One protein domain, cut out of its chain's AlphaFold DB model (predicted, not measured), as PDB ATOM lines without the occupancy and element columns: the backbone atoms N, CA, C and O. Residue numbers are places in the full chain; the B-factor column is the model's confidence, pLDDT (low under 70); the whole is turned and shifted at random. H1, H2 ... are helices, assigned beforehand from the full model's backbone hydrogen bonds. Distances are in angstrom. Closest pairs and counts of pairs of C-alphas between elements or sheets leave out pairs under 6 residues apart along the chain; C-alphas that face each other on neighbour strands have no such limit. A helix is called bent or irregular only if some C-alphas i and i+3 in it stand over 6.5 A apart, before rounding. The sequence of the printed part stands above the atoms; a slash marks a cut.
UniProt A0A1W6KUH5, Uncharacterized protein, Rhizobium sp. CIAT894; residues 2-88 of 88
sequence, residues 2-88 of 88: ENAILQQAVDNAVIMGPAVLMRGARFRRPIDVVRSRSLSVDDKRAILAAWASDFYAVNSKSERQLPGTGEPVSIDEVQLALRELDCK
ATOM      1  N   GLU A   2     -12.873  15.645   8.515       80.56
ATOM      2  CA  GLU A   2     -11.891  16.562   7.904       80.56
ATOM      3  C   GLU A   2     -10.939  15.887   6.900       80.56
ATOM      4  O   GLU A   2     -10.807  16.339   5.768       80.56
ATOM      5  N   ASN A   3     -10.388  14.724   7.259       85.88
ATOM      6  CA  ASN A   3      -9.489  13.962   6.385       85.88
ATOM      7  C   ASN A   3     -10.173  13.484   5.080       85.88
ATOM      8  O   ASN A   3      -9.568  13.478   4.016       85.88
ATOM      9  N   ALA A   4     -11.474  13.170   5.132       91.38
ATOM     10  CA  ALA A   4     -12.226  12.747   3.950       91.38
ATOM     11  C   ALA A   4     -12.471  13.904   2.964       91.38
ATOM     12  O   ALA A   4     -12.410  13.706   1.755       91.38
ATOM     13  N   ILE A   5     -12.710  15.120   3.472       91.00
ATOM     14  CA  ILE A   5     -12.887  16.321   2.636       91.00
ATOM     15  C   ILE A   5     -11.573  16.676   1.935       91.00
ATOM     16  O   ILE A   5     -11.571  16.980   0.742       91.00
ATOM     17  N   LEU A   6     -10.457  16.606   2.665       90.31
ATOM     18  CA  LEU A   6      -9.130  16.859   2.108       90.31
ATOM     19  C   LEU A   6      -8.775  15.832   1.030       90.31
ATOM     20  O   LEU A   6      -8.331  16.225  -0.047       90.31
ATOM     21  N   GLN A   7      -9.044  14.547   1.272       92.44
ATOM     22  CA  GLN A   7      -8.788  13.505   0.281       92.44
ATOM     23  C   GLN A   7      -9.615  13.714  -0.993       92.44
ATOM     24  O   GLN A   7      -9.072  13.678  -2.090       92.44
ATOM     25  N   GLN A   8     -10.899  14.057  -0.859       88.50
ATOM     26  CA  GLN A   8     -11.747  14.362  -2.014       88.50
ATOM     27  C   GLN A   8     -11.233  15.566  -2.821       88.50
ATOM     28  O   GLN A   8     -11.317  15.573  -4.050       88.50
ATOM     29  N   ALA A   9     -10.716  16.600  -2.149       86.88
ATOM     30  CA  ALA A   9     -10.137  17.761  -2.821       86.88
ATOM     31  C   ALA A   9      -8.866  17.391  -3.603       86.88
ATOM     32  O   ALA A   9      -8.690  17.857  -4.730       86.88
ATOM     33  N   VAL A  10      -8.021  16.528  -3.032       89.62
ATOM     34  CA  VAL A  10      -6.830  15.988  -3.702       89.62
ATOM     35  C   VAL A  10      -7.227  15.175  -4.928       89.62
ATOM     36  O   VAL A  10      -6.726  15.445  -6.016       89.62
ATOM     37  N   ASP A  11      -8.167  14.244  -4.786       90.00
ATOM     38  CA  ASP A  11      -8.598  13.378  -5.886       90.00
ATOM     39  C   ASP A  11      -9.186  14.205  -7.043       90.00
ATOM     40  O   ASP A  11      -8.848  13.995  -8.209       90.00
ATOM     41  N   ASN A  12      -9.986  15.230  -6.727       85.75
ATOM     42  CA  ASN A  12     -10.501  16.170  -7.724       85.75
ATOM     43  C   ASN A  12      -9.376  16.941  -8.428       85.75
ATOM     44  O   ASN A  12      -9.433  17.120  -9.642       85.75
ATOM     45  N   ALA A  13      -8.358  17.399  -7.694       86.56
ATOM     46  CA  ALA A  13      -7.222  18.109  -8.279       86.56
ATOM     47  C   ALA A  13      -6.383  17.199  -9.191       86.56
ATOM     48  O   ALA A  13      -5.912  17.652 -10.232       86.56
ATOM     49  N   VAL A  14      -6.240  15.917  -8.847       89.00
ATOM     50  CA  VAL A  14      -5.554  14.921  -9.684       89.00
ATOM     51  C   VAL A  14      -6.324  14.665 -10.980       89.00
ATOM     52  O   VAL A  14      -5.723  14.637 -12.049       89.00
ATOM     53  N   ILE A  15      -7.650  14.522 -10.902       88.88
ATOM     54  CA  ILE A  15      -8.500  14.242 -12.071       88.88
ATOM     55  C   ILE A  15      -8.611  15.464 -12.993       88.88
ATOM     56  O   ILE A  15      -8.566  15.331 -14.213       88.88
ATOM     57  N   MET A  16      -8.772  16.655 -12.418       89.06
ATOM     58  CA  MET A  16      -9.052  17.889 -13.161       89.06
ATOM     59  C   MET A  16      -7.784  18.675 -13.519       89.06
ATOM     60  O   MET A  16      -7.826  19.613 -14.320       89.06
ATOM     61  N   GLY A  17      -6.642  18.373 -12.904       90.31
ATOM     62  CA  GLY A  17      -5.441  19.192 -13.039       90.31
ATOM     63  C   GLY A  17      -5.729  20.685 -12.788       90.31
ATOM     64  O   GLY A  17      -6.567  21.031 -11.945       90.31
ATOM     65  N   PRO A  18      -5.112  21.608 -13.551       91.06
ATOM     66  CA  PRO A  18      -5.327  23.045 -13.365       91.06
ATOM     67  C   PRO A  18      -6.755  23.529 -13.672       91.06
ATOM     68  O   PRO A  18      -7.115  24.643 -13.295       91.06
ATOM     69  N   ALA A  19      -7.606  22.707 -14.298       90.19
ATOM     70  CA  ALA A  19      -9.007  23.047 -14.554       90.19
ATOM     71  C   ALA A  19      -9.809  23.250 -13.250       90.19
ATOM     72  O   ALA A  19     -10.834  23.935 -13.249       90.19
ATOM     73  N   VAL A  20      -9.316  22.732 -12.116       91.25
ATOM     74  CA  VAL A  20      -9.889  22.976 -10.780       91.25
ATOM     75  C   VAL A  20      -9.968  24.472 -10.425       91.25
ATOM     76  O   VAL A  20     -10.843  24.893  -9.664       91.25
ATOM     77  N   LEU A  21      -9.112  25.306 -11.030       90.94
ATOM     78  CA  LEU A  21      -9.073  26.755 -10.812       90.94
ATOM     79  C   LEU A  21     -10.312  27.486 -11.346       90.94
ATOM     80  O   LEU A  21     -10.544  28.639 -10.982       90.94
ATOM     81  N   MET A  22     -11.157  26.828 -12.147       87.94
ATOM     82  CA  MET A  22     -12.402  27.431 -12.625       87.94
ATOM     83  C   MET A  22     -13.390  27.749 -11.486       87.94
ATOM     84  O   MET A  22     -14.290  28.548 -11.708       87.94
ATOM     85  N   ARG A  23     -13.232  27.192 -10.267       76.38
ATOM     86  CA  ARG A  23     -14.017  27.516  -9.044       76.38
ATOM     87  C   ARG A  23     -15.526  27.753  -9.281       76.38
ATOM     88  O   ARG A  23     -16.112  28.681  -8.733       76.38
ATOM     89  N   GLY A  24     -16.164  26.924 -10.113       72.50
ATOM     90  CA  GLY A  24     -17.600  27.011 -10.427       72.50
ATOM     91  C   GLY A  24     -17.989  28.014 -11.524       72.50
ATOM     92  O   GLY A  24     -19.164  28.090 -11.887       72.50
ATOM     93  N   ALA A  25     -17.034  28.752 -12.093       79.56
ATOM     94  CA  ALA A  25     -17.245  29.546 -13.295       79.56
ATOM     95  C   ALA A  25     -17.525  28.629 -14.494       79.56
ATOM     96  O   ALA A  25     -16.817  27.653 -14.737       79.56
ATOM     97  N   ARG A  26     -18.565  28.961 -15.264       81.69
ATOM     98  CA  ARG A  26     -18.917  28.258 -16.503       81.69
ATOM     99  C   ARG A  26     -18.350  29.012 -17.696       81.69
ATOM    100  O   ARG A  26     -19.063  29.782 -18.338       81.69
ATOM    101  N   PHE A  27     -17.067  28.804 -17.969       92.00
ATOM    102  CA  PHE A  27     -16.460  29.271 -19.212       92.00
ATOM    103  C   PHE A  27     -16.949  28.392 -20.362       92.00
ATOM    104  O   PHE A  27     -16.892  27.167 -20.283       92.00
ATOM    105  N   ARG A  28     -17.483  29.007 -21.418       92.50
ATOM    106  CA  ARG A  28     -17.936  28.273 -22.608       92.50
ATOM    107  C   ARG A  28     -16.874  28.286 -23.691       92.50
ATOM    108  O   ARG A  28     -16.793  27.340 -24.461       92.50
ATOM    109  N   ARG A  29     -16.083  29.355 -23.744       95.69
ATOM    110  CA  ARG A  29     -15.037  29.591 -24.736       95.69
ATOM    111  C   ARG A  29     -13.737  30.009 -24.034       95.69
ATOM    112  O   ARG A  29     -13.805  30.686 -23.006       95.69
ATOM    113  N   PRO A  30     -12.552  29.695 -24.584       96.69
ATOM    114  CA  PRO A  30     -11.262  30.138 -24.045       96.69
ATOM    115  C   PRO A  30     -11.178  31.650 -23.784       96.69
ATOM    116  O   PRO A  30     -10.620  32.085 -22.777       96.69
ATOM    117  N   ILE A  31     -11.809  32.467 -24.633       97.06
ATOM    118  CA  ILE A  31     -11.846  33.924 -24.458       97.06
ATOM    119  C   ILE A  31     -12.559  34.370 -23.169       97.06
ATOM    120  O   ILE A  31     -12.253  35.433 -22.624       97.06
ATOM    121  N   ASP A  32     -13.479  33.560 -22.640       95.94
ATOM    122  CA  ASP A  32     -14.179  33.863 -21.389       95.94
ATOM    123  C   ASP A  32     -13.205  33.841 -20.198       95.94
ATOM    124  O   ASP A  32     -13.338  34.642 -19.271       95.94
ATOM    125  N   VAL A  33     -12.179  32.981 -20.256       95.69
ATOM    126  CA  VAL A  33     -11.106  32.906 -19.252       95.69
ATOM    127  C   VAL A  33     -10.288  34.197 -19.270       95.69
ATOM    128  O   VAL A  33     -10.089  34.826 -18.229       95.69
ATOM    129  N   VAL A  34      -9.887  34.656 -20.461       97.00
ATOM    130  CA  VAL A  34      -9.134  35.909 -20.653       97.00
ATOM    131  C   VAL A  34      -9.913  37.105 -20.097       97.00
ATOM    132  O   VAL A  34      -9.354  37.951 -19.392       97.00
ATOM    133  N   ARG A  35     -11.219  37.158 -20.384       95.62
ATOM    134  CA  ARG A  35     -12.129  38.244 -19.981       95.62
ATOM    135  C   ARG A  35     -12.532  38.200 -18.509       95.62
ATOM    136  O   ARG A  35     -13.048  39.197 -18.001       95.62
ATOM    137  N   SER A  36     -12.296  37.087 -17.819       94.38
ATOM    138  CA  SER A  36     -12.647  36.954 -16.409       94.38
ATOM    139  C   SER A  36     -11.923  37.996 -15.554       94.38
ATOM    140  O   SER A  36     -10.701  38.129 -15.608       94.38
ATOM    141  N   ARG A  37     -12.675  38.733 -14.735       92.62
ATOM    142  CA  ARG A  37     -12.112  39.687 -13.761       92.62
ATOM    143  C   ARG A  37     -11.789  39.042 -12.414       92.62
ATOM    144  O   ARG A  37     -11.109  39.656 -11.606       92.62
ATOM    145  N   SER A  38     -12.293  37.834 -12.165       91.19
ATOM    146  CA  SER A  38     -12.119  37.116 -10.898       91.19
ATOM    147  C   SER A  38     -10.883  36.214 -10.865       91.19
ATOM    148  O   SER A  38     -10.581  35.646  -9.818       91.19
ATOM    149  N   LEU A  39     -10.185  36.068 -11.995       93.12
ATOM    150  CA  LEU A  39      -8.979  35.254 -12.123       93.12
ATOM    151  C   LEU A  39      -7.735  36.138 -12.207       93.12
ATOM    152  O   LEU A  39      -7.736  37.148 -12.920       93.12
ATOM    153  N   SER A  40      -6.669  35.712 -11.531       94.62
ATOM    154  CA  SER A  40      -5.337  36.276 -11.741       94.62
ATOM    155  C   SER A  40      -4.823  35.940 -13.147       94.62
ATOM    156  O   SER A  40      -5.334  35.035 -13.808       94.62
ATOM    157  N   VAL A  41      -3.813  36.669 -13.630       96.44
ATOM    158  CA  VAL A  41      -3.187  36.368 -14.932       96.44
ATOM    159  C   VAL A  41      -2.612  34.948 -14.947       96.44
ATOM    160  O   VAL A  41      -2.778  34.231 -15.932       96.44
ATOM    161  N   ASP A  42      -2.019  34.511 -13.838       96.44
ATOM    162  CA  ASP A  42      -1.427  33.179 -13.730       96.44
ATOM    163  C   ASP A  42      -2.488  32.075 -13.708       96.44
ATOM    164  O   ASP A  42      -2.334  31.084 -14.421       96.44
ATOM    165  N   ASP A  43      -3.613  32.272 -13.009       95.56
ATOM    166  CA  ASP A  43      -4.735  31.322 -13.052       95.56
ATOM    167  C   ASP A  43      -5.298  31.196 -14.472       95.56
ATOM    168  O   ASP A  43      -5.575  30.092 -14.943       95.56
ATOM    169  N   LYS A  44      -5.444  32.323 -15.186       96.56
ATOM    170  CA  LYS A  44      -5.898  32.317 -16.585       96.56
ATOM    171  C   LYS A  44      -4.945  31.523 -17.466       96.56
ATOM    172  O   LYS A  44      -5.399  30.693 -18.253       96.56
ATOM    173  N   ARG A  45      -3.637  31.753 -17.322       97.75
ATOM    174  CA  ARG A  45      -2.609  31.049 -18.094       97.75
ATOM    175  C   ARG A  45      -2.613  29.555 -17.778       97.75
ATOM    176  O   ARG A  45      -2.580  28.754 -18.704       97.75
ATOM    177  N   ALA A  46      -2.733  29.177 -16.506       96.44
ATOM    178  CA  ALA A  46      -2.806  27.782 -16.075       96.44
ATOM    179  C   ALA A  46      -4.049  27.062 -16.625       96.44
ATOM    180  O   ALA A  46      -3.934  25.953 -17.146       96.44
ATOM    181  N   ILE A  47      -5.223  27.701 -16.570       95.75
ATOM    182  CA  ILE A  47      -6.467  27.151 -17.129       95.75
ATOM    183  C   ILE A  47      -6.351  26.986 -18.646       95.75
ATOM    184  O   ILE A  47      -6.686  25.926 -19.169       95.75
ATOM    185  N   LEU A  48      -5.869  28.004 -19.366       97.00
ATOM    186  CA  LEU A  48      -5.736  27.940 -20.823       97.00
ATOM    187  C   LEU A  48      -4.670  26.930 -21.269       97.00
ATOM    188  O   LEU A  48      -4.888  26.206 -22.237       97.00
ATOM    189  N   ALA A  49      -3.553  26.827 -20.548       96.69
ATOM    190  CA  ALA A  49      -2.539  25.805 -20.792       96.69
ATOM    191  C   ALA A  49      -3.092  24.395 -20.548       96.69
ATOM    192  O   ALA A  49      -2.849  23.493 -21.350       96.69
ATOM    193  N   ALA A  50      -3.889  24.206 -19.487       95.06
ATOM    194  CA  ALA A  50      -4.602  22.954 -19.269       95.06
ATOM    195  C   ALA A  50      -5.561  22.667 -20.427       95.06
ATOM    196  O   ALA A  50      -5.498  21.584 -20.990       95.06
ATOM    197  N   TRP A  51      -6.373  23.638 -20.852       95.69
ATOM    198  CA  TRP A  51      -7.301  23.479 -21.978       95.69
ATOM    199  C   TRP A  51      -6.578  23.108 -23.284       95.69
ATOM    200  O   TRP A  51      -7.093  22.314 -24.060       95.69
ATOM    201  N   ALA A  52      -5.370  23.624 -23.521       95.56
ATOM    202  CA  ALA A  52      -4.567  23.288 -24.698       95.56
ATOM    203  C   ALA A  52      -3.955  21.873 -24.641       95.56
ATOM    204  O   ALA A  52      -3.556  21.333 -25.674       95.56
ATOM    205  N   SER A  53      -3.883  21.262 -23.457       93.69
ATOM    206  CA  SER A  53      -3.245  19.962 -23.245       93.69
ATOM    207  C   SER A  53      -3.981  18.824 -23.948       93.69
ATOM    208  O   SER A  53      -5.212  18.775 -23.979       93.69
ATOM    209  N   ASP A  54      -3.222  17.845 -24.435       93.44
ATOM    210  CA  ASP A  54      -3.761  16.613 -25.019       93.44
ATOM    211  C   ASP A  54      -4.569  15.780 -24.015       93.44
ATOM    212  O   ASP A  54      -5.405  14.979 -24.427       93.44
ATOM    213  N   PHE A  55      -4.393  16.023 -22.710       92.12
ATOM    214  CA  PHE A  55      -5.230  15.436 -21.659       92.12
ATOM    215  C   PHE A  55      -6.731  15.702 -21.875       92.12
ATOM    216  O   PHE A  55      -7.564  14.907 -21.455       92.12
ATOM    217  N   TYR A  56      -7.074  16.796 -22.566       93.38
ATOM    218  CA  TYR A  56      -8.450  17.208 -22.840       93.38
ATOM    219  C   TYR A  56      -8.866  17.065 -24.310       93.38
ATOM    220  O   TYR A  56      -9.830  17.699 -24.742       93.38
ATOM    221  N   ALA A  57      -8.152  16.267 -25.108       94.75
ATOM    222  CA  ALA A  57      -8.518  16.012 -26.500       94.75
ATOM    223  C   ALA A  57      -9.685  15.010 -26.618       94.75
ATOM    224  O   ALA A  57      -9.670  13.970 -25.969       94.75
ATOM    225  N   VAL A  58     -10.682  15.307 -27.467       89.94
ATOM    226  CA  VAL A  58     -11.945  14.527 -27.534       89.94
ATOM    227  C   VAL A  58     -12.072  13.643 -28.780       89.94
ATOM    228  O   VAL A  58     -12.455  12.485 -28.666       89.94
ATOM    229  N   ASN A  59     -11.731  14.162 -29.966       79.31
ATOM    230  CA  ASN A  59     -11.944  13.461 -31.242       79.31
ATOM    231  C   ASN A  59     -10.634  13.258 -32.025       79.31
ATOM    232  O   ASN A  59     -10.101  12.158 -32.118       79.31
ATOM    233  N   SER A  60     -10.106  14.342 -32.601       64.06
ATOM    234  CA  SER A  60      -9.149  14.317 -33.723       64.06
ATOM    235  C   SER A  60      -7.809  15.002 -33.417       64.06
ATOM    236  O   SER A  60      -7.142  15.506 -34.315       64.06
ATOM    237  N   LYS A  61      -7.398  15.051 -32.142       70.06
ATOM    238  CA  LYS A  61      -6.274  15.868 -31.622       70.06
ATOM    239  C   LYS A  61      -6.387  17.378 -31.866       70.06
ATOM    240  O   LYS A  61      -5.594  18.116 -31.289       70.06
ATOM    241  N   SER A  62      -7.337  17.868 -32.660       87.25
ATOM    242  CA  SER A  62      -7.532  19.300 -32.918       87.25
ATOM    243  C   SER A  62      -8.563  19.946 -31.996       87.25
ATOM    244  O   SER A  62      -8.519  21.156 -31.820       87.25
ATOM    245  N   GLU A  63      -9.451  19.170 -31.376       95.00
ATOM    246  CA  GLU A  63     -10.462  19.681 -30.443       95.00
ATOM    247  C   GLU A  63     -10.057  19.452 -28.987       95.00
ATOM    248  O   GLU A  63      -9.369  18.479 -28.666       95.00
ATOM    249  N   ARG A  64     -10.479  20.360 -28.109       94.31
ATOM    250  CA  ARG A  64     -10.242  20.340 -26.670       94.31
ATOM    251  C   ARG A  64     -11.536  20.606 -25.915       94.31
ATOM    252  O   ARG A  64     -12.271  21.536 -26.253       94.31
ATOM    253  N   GLN A  65     -11.784  19.856 -24.849       93.88
ATOM    254  CA  GLN A  65     -12.942  20.073 -23.987       93.88
ATOM    255  C   GLN A  65     -12.561  19.907 -22.520       93.88
ATOM    256  O   GLN A  65     -12.186  18.823 -22.078       93.88
ATOM    257  N   LEU A  66     -12.683  20.992 -21.754       91.50
ATOM    258  CA  LEU A  66     -12.529  20.941 -20.305       91.50
ATOM    259  C   LEU A  66     -13.834  20.468 -19.644       91.50
ATOM    260  O   LEU A  66     -14.923  20.854 -20.085       91.50
ATOM    261  N   PRO A  67     -13.770  19.718 -18.534       87.25
ATOM    262  CA  PRO A  67     -14.955  19.341 -17.783       87.25
ATOM    263  C   PRO A  67     -15.697  20.589 -17.288       87.25
ATOM    264  O   PRO A  67     -15.099  21.510 -16.732       87.25
ATOM    265  N   GLY A  68     -17.012  20.628 -17.503       85.19
ATOM    266  CA  GLY A  68     -17.859  21.768 -17.131       85.19
ATOM    267  C   GLY A  68     -17.903  22.911 -18.152       85.19
ATOM    268  O   GLY A  68     -18.639  23.877 -17.935       85.19
ATOM    269  N   THR A  69     -17.167  22.798 -19.263       88.50
ATOM    270  CA  THR A  69     -17.303  23.692 -20.425       88.50
ATOM    271  C   THR A  69     -18.389  23.196 -21.385       88.50
ATOM    272  O   THR A  69     -19.002  22.153 -21.156       88.50
ATOM    273  N   GLY A  70     -18.707  24.001 -22.404       87.94
ATOM    274  CA  GLY A  70     -19.735  23.681 -23.394       87.94
ATOM    275  C   GLY A  70     -19.266  22.650 -24.421       87.94
ATOM    276  O   GLY A  70     -18.758  21.585 -24.078       87.94
ATOM    277  N   GLU A  71     -19.468  22.969 -25.694       91.25
ATOM    278  CA  GLU A  71     -19.008  22.142 -26.811       91.25
ATOM    279  C   GLU A  71     -17.471  22.125 -26.903       91.25
ATOM    280  O   GLU A  71     -16.824  23.083 -26.460       91.25
ATOM    281  N   PRO A  72     -16.870  21.060 -27.469       94.81
ATOM    282  CA  PRO A  72     -15.450  21.051 -27.799       94.81
ATOM    283  C   PRO A  72     -15.057  22.276 -28.633       94.81
ATOM    284  O   PRO A  72     -15.793  22.708 -29.519       94.81
ATOM    285  N   VAL A  73     -13.880  22.831 -28.357       95.44
ATOM    286  CA  VAL A  73     -13.317  23.979 -29.088       95.44
ATOM    287  C   VAL A  73     -12.022  23.580 -29.779       95.44
ATOM    288  O   VAL A  73     -11.361  22.635 -29.352       95.44
ATOM    289  N   SER A  74     -11.617  24.288 -30.831       95.81
ATOM    290  CA  SER A  74     -10.349  23.982 -31.501       95.81
ATOM    291  C   SER A  74      -9.138  24.395 -30.653       95.81
ATOM    292  O   SER A  74      -9.173  25.375 -29.909       95.81
ATOM    293  N   ILE A  75      -8.024  23.676 -30.798       95.94
ATOM    294  CA  ILE A  75      -6.739  24.025 -30.182       95.94
ATOM    295  C   ILE A  75      -6.271  25.420 -30.614       95.94
ATOM    296  O   ILE A  75      -5.741  26.171 -29.797       95.94
ATOM    297  N   ASP A  76      -6.536  25.803 -31.864       96.38
ATOM    298  CA  ASP A  76      -6.193  27.123 -32.396       96.38
ATOM    299  C   ASP A  76      -6.916  28.245 -31.647       96.38
ATOM    300  O   ASP A  76      -6.333  29.303 -31.395       96.38
ATOM    301  N   GLU A  77      -8.167  28.014 -31.241       97.25
ATOM    302  CA  GLU A  77      -8.924  28.963 -30.432       97.25
ATOM    303  C   GLU A  77      -8.316  29.130 -29.035       97.25
ATOM    304  O   GLU A  77      -8.177  30.255 -28.547       97.25
ATOM    305  N   VAL A  78      -7.909  28.028 -28.400       97.19
ATOM    306  CA  VAL A  78      -7.235  28.081 -27.095       97.19
ATOM    307  C   VAL A  78      -5.907  28.837 -27.210       97.19
ATOM    308  O   VAL A  78      -5.609  29.707 -26.390       97.19
ATOM    309  N   GLN A  79      -5.126  28.565 -28.257       97.00
ATOM    310  CA  GLN A  79      -3.864  29.259 -28.514       97.00
ATOM    311  C   GLN A  79      -4.060  30.748 -28.814       97.00
ATOM    312  O   GLN A  79      -3.234  31.569 -28.415       97.00
ATOM    313  N   LEU A  80      -5.141  31.119 -29.506       98.19
ATOM    314  CA  LEU A  80      -5.483  32.521 -29.732       98.19
ATOM    315  C   LEU A  80      -5.763  33.237 -28.408       98.19
ATOM    316  O   LEU A  80      -5.253  34.336 -28.198       98.19
ATOM    317  N   ALA A  81      -6.506  32.601 -27.500       98.06
ATOM    318  CA  ALA A  81      -6.771  33.149 -26.174       98.06
ATOM    319  C   ALA A  81      -5.495  33.280 -25.321       98.06
ATOM    320  O   ALA A  81      -5.336  34.286 -24.634       98.06
ATOM    321  N   LEU A  82      -4.569  32.314 -25.397       97.75
ATOM    322  CA  LEU A  82      -3.251  32.417 -24.751       97.75
ATOM    323  C   LEU A  82      -2.459  33.615 -25.278       97.75
ATOM    324  O   LEU A  82      -1.986  34.427 -24.489       97.75
ATOM    325  N   ARG A  83      -2.379  33.777 -26.604       97.88
ATOM    326  CA  ARG A  83      -1.710  34.936 -27.212       97.88
ATOM    327  C   ARG A  83      -2.348  36.252 -26.774       97.88
ATOM    328  O   ARG A  83      -1.635  37.177 -26.415       97.88
ATOM    329  N   GLU A  84      -3.678  36.341 -26.760       97.81
ATOM    330  CA  GLU A  84      -4.364  37.550 -26.287       97.81
ATOM    331  C   GLU A  84      -4.085  37.836 -24.803       97.81
ATOM    332  O   GLU A  84      -3.994  38.999 -24.414       97.81
ATOM    333  N   LEU A  85      -3.968  36.798 -23.970       97.62
ATOM    334  CA  LEU A  85      -3.618  36.953 -22.560       97.62
ATOM    335  C   LEU A  85      -2.194  37.492 -22.385       97.62
ATOM    336  O   LEU A  85      -2.004  38.394 -21.579       97.62
ATOM    337  N   ASP A  86      -1.225  36.948 -23.122       95.00
ATOM    338  CA  ASP A  86       0.196  37.283 -22.966       95.00
ATOM    339  C   ASP A  86       0.600  38.592 -23.667       95.00
ATOM    340  O   ASP A  86       1.640  39.165 -23.352       95.00
ATOM    341  N   CYS A  87      -0.207  39.086 -24.609       91.62
ATOM    342  CA  CYS A  87      -0.001  40.387 -25.253       91.62
ATOM    343  C   CYS A  87      -0.588  41.579 -24.470       91.62
ATOM    344  O   CYS A  87      -0.503  42.707 -24.958       91.62
ATOM    345  N   LYS A  88      -1.218  41.343 -23.314       71.25
ATOM    346  CA  LYS A  88      -1.743  42.382 -22.413       71.25
ATOM    347  C   LYS A  88      -0.771  42.659 -21.277       71.25
ATOM    348  O   LYS A  88      -0.669  43.850 -20.914       71.25
TER     349      LYS A  88
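AT A GLANCE: This is residues 2 to 88 of the 88 residues of an uncharacterized protein of Rhizobium sp. CIAT894 (UniProt A0A1W6KUH5). Three short helices, H2, H3 and H4, stand side by side as a small triangular bundle, and the long, sharply kinked H1 reaches away from it as an arm, its free residues 2 to 8 sticking out and its last residues packing on H3. The long loop of residues 53 to 74 lies at the end of the bundle where H3 ends and H4 begins. The printed part has 87 residues with four named helices, H1 to H4 in order, and no named strand; the class is all helix. It is compact, with a radius of gyration of the C-alphas of 13.3 A, and spans 41 by 31 by 17 A.

HOW THE PARTS SIT: Start with H1, residues 2 to 22, which has a kink of 110 degrees near residue 16. With residues 17 to 22 alone it touches H3, residues 41 to 52, about perpendicular at 78 degrees; the closest C-alphas, of Ala 19 and Ile 47, are 5.5 A apart. H2, residues 30 to 35, touches H3 as a helical hairpin, at a shallow tilt of 7 degrees, opposite ways, closest at C-alphas 33 and 44, 5.9 A. H3 and H4, residues 75 to 86, also form a helical hairpin, closest at C-alphas 52 and 75, 5.9 A. H1 is apart from H2 and H4. Every O i to N i+4 pair is within hydrogen-bond range in H3 and H4, against 12 of 17 in H1 and 1 of 2 in H2.

IN THESE COORDINATES: Find C-alpha 2 at (-11.891, 16.562, 7.904); from there H1 runs 23.2 A to C-alpha 22, irregular, with C-alphas 15 and 18 9.4 A apart. H2 measures 9.1 A and H3 16.4 A. H4 runs 16.6 A to C-alpha 86 at (0.196, 37.283, -22.966).

THE WHOLE: The C-alphas farthest apart, of Glu 2 and Cys 87, are 42.5 A apart. The printed part has no cut, and the link from H3 to H4 is long, with residues 63 to 64 paired antiparallel with 73 to 74. Look at residue 60 for the one pLDDT under 70.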